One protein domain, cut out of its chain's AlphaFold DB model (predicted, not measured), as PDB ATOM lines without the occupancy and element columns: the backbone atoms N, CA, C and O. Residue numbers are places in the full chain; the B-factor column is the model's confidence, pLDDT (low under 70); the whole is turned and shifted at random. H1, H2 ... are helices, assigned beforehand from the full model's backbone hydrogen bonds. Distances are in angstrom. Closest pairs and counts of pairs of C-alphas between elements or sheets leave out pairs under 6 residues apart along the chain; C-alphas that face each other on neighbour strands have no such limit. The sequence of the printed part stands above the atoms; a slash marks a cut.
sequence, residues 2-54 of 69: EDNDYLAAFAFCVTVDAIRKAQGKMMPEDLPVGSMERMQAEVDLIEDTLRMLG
ATOM      1  N   GLU A   2     324.316 174.998 258.250       62.84
ATOM      2  CA  GLU A   2     323.168 174.117 258.563       62.84
ATOM      3  C   GLU A   2     321.847 174.843 258.893       62.84
ATOM      4  O   GLU A   2     320.792 174.408 258.440       62.84
ATOM      5  N   ASP A   3     321.879 175.979 259.602       71.88
ATOM      6  CA  ASP A   3     320.649 176.717 259.956       71.88
ATOM      7  C   ASP A   3     319.866 177.232 258.736       71.88
ATOM      8  O   ASP A   3     318.642 177.357 258.783       71.88
ATOM      9  N   ASN A   4     320.563 177.533 257.636       79.25
ATOM     10  CA  ASN A   4     319.934 178.030 256.413       79.25
ATOM     11  C   ASN A   4     319.223 176.898 255.662       79.25
ATOM     12  O   ASN A   4     318.092 177.069 255.213       79.25
ATOM     13  N   ASP A   5     319.854 175.724 255.590       87.81
ATOM     14  CA  ASP A   5     319.275 174.547 254.938       87.81
ATOM     15  C   ASP A   5     318.059 174.035 255.719       87.81
ATOM     16  O   ASP A   5     317.033 173.698 255.124       87.81
ATOM     17  N   TYR A   6     318.124 174.065 257.056       89.94
ATOM     18  CA  TYR A   6     316.975 173.768 257.909       89.94
ATOM     19  C   TYR A   6     315.817 174.746 257.673       89.94
ATOM     20  O   TYR A   6     314.675 174.321 257.490       89.94
ATOM     21  N   LEU A   7     316.098 176.054 257.642       93.75
ATOM     22  CA  LEU A   7     315.066 177.067 257.426       93.75
ATOM     23  C   LEU A   7     314.429 176.941 256.036       93.75
ATOM     24  O   LEU A   7     313.213 177.079 255.909       93.75
ATOM     25  N   ALA A   8     315.230 176.642 255.012       91.94
ATOM     26  CA  ALA A   8     314.745 176.397 253.659       91.94
ATOM     27  C   ALA A   8     313.848 175.152 253.592       91.94
ATOM     28  O   ALA A   8     312.758 175.218 253.023       91.94
ATOM     29  N   ALA A   9     314.259 174.045 254.221       90.56
ATOM     30  CA  ALA A   9     313.455 172.827 254.298       90.56
ATOM     31  C   ALA A   9     312.130 173.068 255.038       90.56
ATOM     32  O   ALA A   9     311.069 172.664 254.564       90.56
ATOM     33  N   PHE A  10     312.168 173.789 256.160       93.19
ATOM     34  CA  PHE A  10     310.967 174.145 256.911       93.19
ATOM     35  C   PHE A  10     310.018 175.030 256.094       93.19
ATOM     36  O   PHE A  10     308.824 174.740 256.003       93.19
ATOM     37  N   ALA A  11     310.542 176.083 255.460       94.25
ATOM     38  CA  ALA A  11     309.750 176.972 254.614       94.25
ATOM     39  C   ALA A  11     309.096 176.211 253.452       94.25
ATOM     40  O   ALA A  11     307.933 176.459 253.128       94.25
ATOM     41  N   PHE A  12     309.815 175.255 252.860       93.75
ATOM     42  CA  PHE A  12     309.273 174.380 251.830       93.75
ATOM     43  C   PHE A  12     308.101 173.537 252.357       93.75
ATOM     44  O   PHE A  12     307.015 173.622 251.782       93.75
ATOM     45  N   CYS A  13     308.267 172.815 253.473       93.06
ATOM     46  CA  CYS A  13     307.192 172.011 254.071       93.06
ATOM     47  C   CYS A  13     305.942 172.853 254.370       93.06
ATOM     48  O   CYS A  13     304.841 172.502 253.955       93.06
ATOM     49  N   VAL A  14     306.116 174.023 254.995       94.69
ATOM     50  CA  VAL A  14     305.000 174.939 255.292       94.69
ATOM     51  C   VAL A  14     304.294 175.413 254.016       94.69
ATOM     52  O   VAL A  14     303.076 175.596 254.008       94.69
ATOM     53  N   THR A  15     305.037 175.604 252.923       95.25
ATOM     54  CA  THR A  15     304.454 176.004 251.635       95.25
ATOM     55  C   THR A  15     303.612 174.879 251.031       95.25
ATOM     56  O   THR A  15     302.513 175.149 250.539       95.25
ATOM     57  N   VAL A  16     304.086 173.628 251.105       94.81
ATOM     58  CA  VAL A  16     303.321 172.444 250.673       94.81
ATOM     59  C   VAL A  16     302.006 172.357 251.445       94.81
ATOM     60  O   VAL A  16     300.936 172.291 250.833       94.81
ATOM     61  N   ASP A  17     302.063 172.466 252.773       94.19
ATOM     62  CA  ASP A  17     300.884 172.410 253.642       94.19
ATOM     63  C   ASP A  17     299.878 173.521 253.326       94.19
ATOM     64  O   ASP A  17     298.666 173.290 253.276       94.19
ATOM     65  N   ALA A  18     300.368 174.743 253.089       94.50
ATOM     66  CA  ALA A  18     299.529 175.886 252.746       94.50
ATOM     67  C   ALA A  18     298.777 175.668 251.426       94.50
ATOM     68  O   ALA A  18     297.577 175.951 251.342       94.50
ATOM     69  N   ILE A  19     299.451 175.125 250.408       93.06
ATOM     70  CA  ILE A  19     298.830 174.802 249.119       93.06
ATOM     71  C   ILE A  19     297.811 173.673 249.280       93.06
ATOM     72  O   ILE A  19     296.691 173.792 248.777       93.06
ATOM     73  N   ARG A  20     298.148 172.617 250.032       95.25
ATOM     74  CA  ARG A  20     297.230 171.507 250.336       95.25
ATOM     75  C   ARG A  20     295.936 172.003 250.976       95.25
ATOM     76  O   ARG A  20     294.843 171.662 250.521       95.25
ATOM     77  N   LYS A  21     296.065 172.871 251.985       93.56
ATOM     78  CA  LYS A  21     294.935 173.509 252.676       93.56
ATOM     79  C   LYS A  21     294.106 174.376 251.731       93.56
ATOM     80  O   LYS A  21     292.882 174.290 251.755       93.56
ATOM     81  N   ALA A  22     294.745 175.159 250.861       94.12
ATOM     82  CA  ALA A  22     294.044 175.966 249.858       94.12
ATOM     83  C   ALA A  22     293.255 175.113 248.844       94.12
ATOM     84  O   ALA A  22     292.229 175.559 248.334       94.12
ATOM     85  N   GLN A  23     293.700 173.881 248.584       93.06
ATOM     86  CA  GLN A  23     292.995 172.900 247.750       93.06
ATOM     87  C   GLN A  23     291.898 172.127 248.503       93.06
ATOM     88  O   GLN A  23     291.213 171.306 247.897       93.06
ATOM     89  N   GLY A  24     291.723 172.361 249.809       94.06
ATOM     90  CA  GLY A  24     290.748 171.650 250.639       94.06
ATOM     91  C   GLY A  24     291.118 170.192 250.930       94.06
ATOM     92  O   GLY A  24     290.252 169.413 251.323       94.06
ATOM     93  N   LYS A  25     292.382 169.805 250.728       94.44
ATOM     94  CA  LYS A  25     292.856 168.452 251.034       94.44
ATOM     95  C   LYS A  25     293.117 168.305 252.533       94.44
ATOM     96  O   LYS A  25     293.631 169.222 253.171       94.44
ATOM     97  N   MET A  26     292.805 167.130 253.083       91.94
ATOM     98  CA  MET A  26     293.085 166.826 254.490       91.94
ATOM     99  C   MET A  26     294.579 166.594 254.730       91.94
ATOM    100  O   MET A  26     295.284 166.053 253.865       91.94
ATOM    101  N   MET A  27     295.051 166.986 255.914       94.06
ATOM    102  CA  MET A  27     296.395 166.653 256.370       94.06
ATOM    103  C   MET A  27     296.401 165.242 256.975       94.06
ATOM    104  O   MET A  27     295.462 164.887 257.690       94.06
ATOM    105  N   PRO A  28     297.451 164.436 256.750       95.06
ATOM    106  CA  PRO A  28     297.568 163.112 257.365       95.06
ATOM    107  C   PRO A  28     297.461 163.108 258.896       95.06
ATOM    108  O   PRO A  28     296.941 162.164 259.488       95.06
ATOM    109  N   GLU A  29     297.956 164.163 259.543       93.81
ATOM    110  CA  GLU A  29     297.940 164.333 261.001       93.81
ATOM    111  C   GLU A  29     296.538 164.546 261.584       93.81
ATOM    112  O   GLU A  29     296.308 164.199 262.741       93.81
ATOM    113  N   ASP A  30     295.591 165.015 260.767       94.56
ATOM    114  CA  ASP A  30     294.190 165.185 261.156       94.56
ATOM    115  C   ASP A  30     293.401 163.861 261.095       94.56
ATOM    116  O   ASP A  30     292.231 163.808 261.479       94.56
ATOM    117  N   LEU A  31     294.024 162.778 260.606       95.62
ATOM    118  CA  LEU A  31     293.375 161.492 260.356       95.62
ATOM    119  C   LEU A  31     293.819 160.402 261.342       95.62
ATOM    120  O   LEU A  31     294.980 160.371 261.774       95.62
ATOM    121  N   PRO A  32     292.924 159.447 261.679       96.56
ATOM    122  CA  PRO A  32     293.251 158.362 262.595       96.56
ATOM    123  C   PRO A  32     294.463 157.554 262.122       96.56
ATOM    124  O   PRO A  32     294.548 157.144 260.959       96.56
ATOM    125  N   VAL A  33     295.400 157.295 263.036       94.62
ATOM    126  CA  VAL A  33     296.579 156.461 262.768       94.62
ATOM    127  C   VAL A  33     296.131 155.067 262.320       94.62
ATOM    128  O   VAL A  33     295.286 154.451 262.965       94.62
ATOM    129  N   GLY A  34     296.704 154.568 261.221       93.44
ATOM    130  CA  GLY A  34     296.386 153.248 260.662       93.44
ATOM    131  C   GLY A  34     295.106 153.184 259.822       93.44
ATOM    132  O   GLY A  34     294.754 152.104 259.355       93.44
ATOM    133  N   SER A  35     294.412 154.308 259.616       96.25
ATOM    134  CA  SER A  35     293.275 154.377 258.690       96.25
ATOM    135  C   SER A  35     293.728 154.384 257.226       96.25
ATOM    136  O   SER A  35     294.817 154.863 256.897       96.25
ATOM    137  N   MET A  36     292.872 153.873 256.337       96.12
ATOM    138  CA  MET A  36     293.120 153.914 254.890       96.12
ATOM    139  C   MET A  36     293.110 155.354 254.371       96.12
ATOM    140  O   MET A  36     293.911 155.712 253.513       96.12
ATOM    141  N   GLU A  37     292.252 156.198 254.939       95.19
ATOM    142  CA  GLU A  37     292.146 157.620 254.627       95.19
ATOM    143  C   GLU A  37     293.455 158.348 254.925       95.19
ATOM    144  O   GLU A  37     293.912 159.158 254.118       95.19
ATOM    145  N   ARG A  38     294.089 158.035 256.062       95.69
ATOM    146  CA  ARG A  38     295.402 158.583 256.398       95.69
ATOM    147  C   ARG A  38     296.471 158.118 255.419       95.69
ATOM    148  O   ARG A  38     297.221 158.956 254.933       95.69
ATOM    149  N   MET A  39     296.520 156.822 255.109       95.44
ATOM    150  CA  MET A  39     297.483 156.283 254.141       95.44
ATOM    151  C   MET A  39     297.342 156.976 252.778       95.44
ATOM    152  O   MET A  39     298.340 157.369 252.179       95.44
ATOM    153  N   GLN A  40     296.109 157.199 252.317       95.06
ATOM    154  CA  GLN A  40     295.858 157.938 251.080       95.06
ATOM    155  C   GLN A  40     296.313 159.399 251.184       95.06
ATOM    156  O   GLN A  40     296.982 159.899 250.284       95.06
ATOM    157  N   ALA A  41     296.012 160.080 252.293       94.81
ATOM    158  CA  ALA A  41     296.457 161.455 252.500       94.81
ATOM    159  C   ALA A  41     297.993 161.582 252.526       94.81
ATOM    160  O   ALA A  41     298.518 162.600 252.072       94.81
ATOM    161  N   GLU A  42     298.709 160.573 253.036       95.06
ATOM    162  CA  GLU A  42     300.177 160.504 253.017       95.06
ATOM    163  C   GLU A  42     300.709 160.364 251.581       95.06
ATOM    164  O   GLU A  42     301.620 161.100 251.199       95.06
ATOM    165  N   VAL A  43     300.103 159.499 250.759       94.06
ATOM    166  CA  VAL A  43     300.443 159.375 249.328       94.06
ATOM    167  C   VAL A  43     300.196 160.692 248.593       94.06
ATOM    168  O   VAL A  43     301.092 161.196 247.917       94.06
ATOM    169  N   ASP A  44     299.029 161.307 248.786       93.94
ATOM    170  CA  ASP A  44     298.704 162.578 248.140       93.94
ATOM    171  C   ASP A  44     299.679 163.696 248.555       93.94
ATOM    172  O   ASP A  44     299.976 164.589 247.761       93.94
ATOM    173  N   LEU A  45     300.147 163.696 249.811       94.69
ATOM    174  CA  LEU A  45     301.130 164.668 250.301       94.69
ATOM    175  C   LEU A  45     302.484 164.484 249.603       94.69
ATOM    176  O   LEU A  45     303.131 165.473 249.246       94.69
ATOM    177  N   ILE A  46     302.899 163.235 249.371       93.12
ATOM    178  CA  ILE A  46     304.108 162.918 248.599       93.12
ATOM    179  C   ILE A  46     303.953 163.424 247.162       93.12
ATOM    180  O   ILE A  46     304.844 164.107 246.658       93.12
ATOM    181  N   GLU A  47     302.816 163.169 246.515       92.31
ATOM    182  CA  GLU A  47     302.554 163.659 245.157       92.31
ATOM    183  C   GLU A  47     302.550 165.191 245.068       92.31
ATOM    184  O   GLU A  47     303.109 165.762 244.128       92.31
ATOM    185  N   ASP A  48     301.944 165.874 246.043       92.31
ATOM    186  CA  ASP A  48     301.931 167.338 246.106       92.31
ATOM    187  C   ASP A  48     303.348 167.899 246.290       92.31
ATOM    188  O   ASP A  48     303.728 168.858 245.611       92.31
ATOM    189  N   THR A  49     304.151 167.249 247.132       92.81
ATOM    190  CA  THR A  49     305.564 167.578 247.345       92.81
ATOM    191  C   THR A  49     306.373 167.427 246.056       92.81
ATOM    192  O   THR A  49     307.082 168.353 245.657       92.81
ATOM    193  N   LEU A  50     306.238 166.291 245.366       91.62
ATOM    194  CA  LEU A  50     306.921 166.029 244.097       91.62
ATOM    195  C   LEU A  50     306.528 167.056 243.032       91.62
ATOM    196  O   LEU A  50     307.399 167.642 242.385       91.62
ATOM    197  N   ARG A  51     305.229 167.358 242.916       89.38
ATOM    198  CA  ARG A  51     304.727 168.364 241.974       89.38
ATOM    199  C   ARG A  51     305.336 169.741 242.237       89.38
ATOM    200  O   ARG A  51     305.687 170.438 241.288       89.38
ATOM    201  N   MET A  52     305.490 170.133 243.501       88.62
ATOM    202  CA  MET A  52     306.122 171.407 243.865       88.62
ATOM    203  C   MET A  52     307.621 171.458 243.565       88.62
ATOM    204  O   MET A  52     308.146 172.535 243.295       88.62
ATOM    205  N   LEU A  53     308.294 170.307 243.540       89.50
ATOM    206  CA  LEU A  53     309.670 170.180 243.055       89.50
ATOM    207  C   LEU A  53     309.764 170.159 241.517       89.50
ATOM    208  O   LEU A  53     310.859 170.035 240.973       89.50
ATOM    209  N   GLY A  54     308.635 170.273 240.807       88.88
ATOM    210  CA  GLY A  54     308.574 170.173 239.348       88.88
ATOM    211  C   GLY A  54     308.678 168.738 238.826       88.88
ATOM    212  O   GLY A  54     308.829 168.538 237.624       88.88
TER     213      GLY A  54
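Overview. This is residues 2 to 54 of the 69 residues of an uncharacterized protein of Paraburkholderia strydomiana (UniProt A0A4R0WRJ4). Two helices at a steep angle meet through the second part of each: H1 runs out to a long link, and H2 comes back from that link to pack on H1 near H1's last turns. Residues 2 to 11 of H1 stick out as a free arm; with them the longest span is 36 A, and without them the body's longest span is 29 A. The printed part has 53 residues with two named helices, H1 then H2, and no named strand; its class is all helix. It is only just loose, close to compact, with a radius of gyration of the C-alphas of 12.3 A, and elongated, spanning 36 by 21 by 17 A.

Along the chain. Find C-alpha 2 at (323.168, 174.117, 258.563); from there H1, residues 2 to 22, runs 30.5 A to C-alpha 22 at (294.044, 175.966, 249.858). Go on through residues 23 to 35, which hold no named element, to C-alpha 36 at (293.120, 153.914, 254.890). There H2, residues 36 to 52, begins, and it runs 24.4 A to C-alpha 52.

Arrangement. Look at Val 16 and Thr 49, whose C-alphas, 6.3 A apart, are the closest of H1 and H2. The two helices touch, H1 with residues 16 to 20 alone and H2 with residues 45 to 52 alone. Their lines stand at a steep tilt of 63 degrees, and they run opposite ways. In both helices every O i to N i+4 pair is within hydrogen-bond range.

Size, cuts and confidence. The C-alphas of Glu 2 and Met 36 are the two farthest apart, at 36.4 A. Without residues 2 to 11, which stand free, the body spans 29 by 16 by 15 A. The link from H1 to H2, 13 residues, is long. The printed part has no cut, and its mean pLDDT is 92.2; you will find one residue under 70, residue 2.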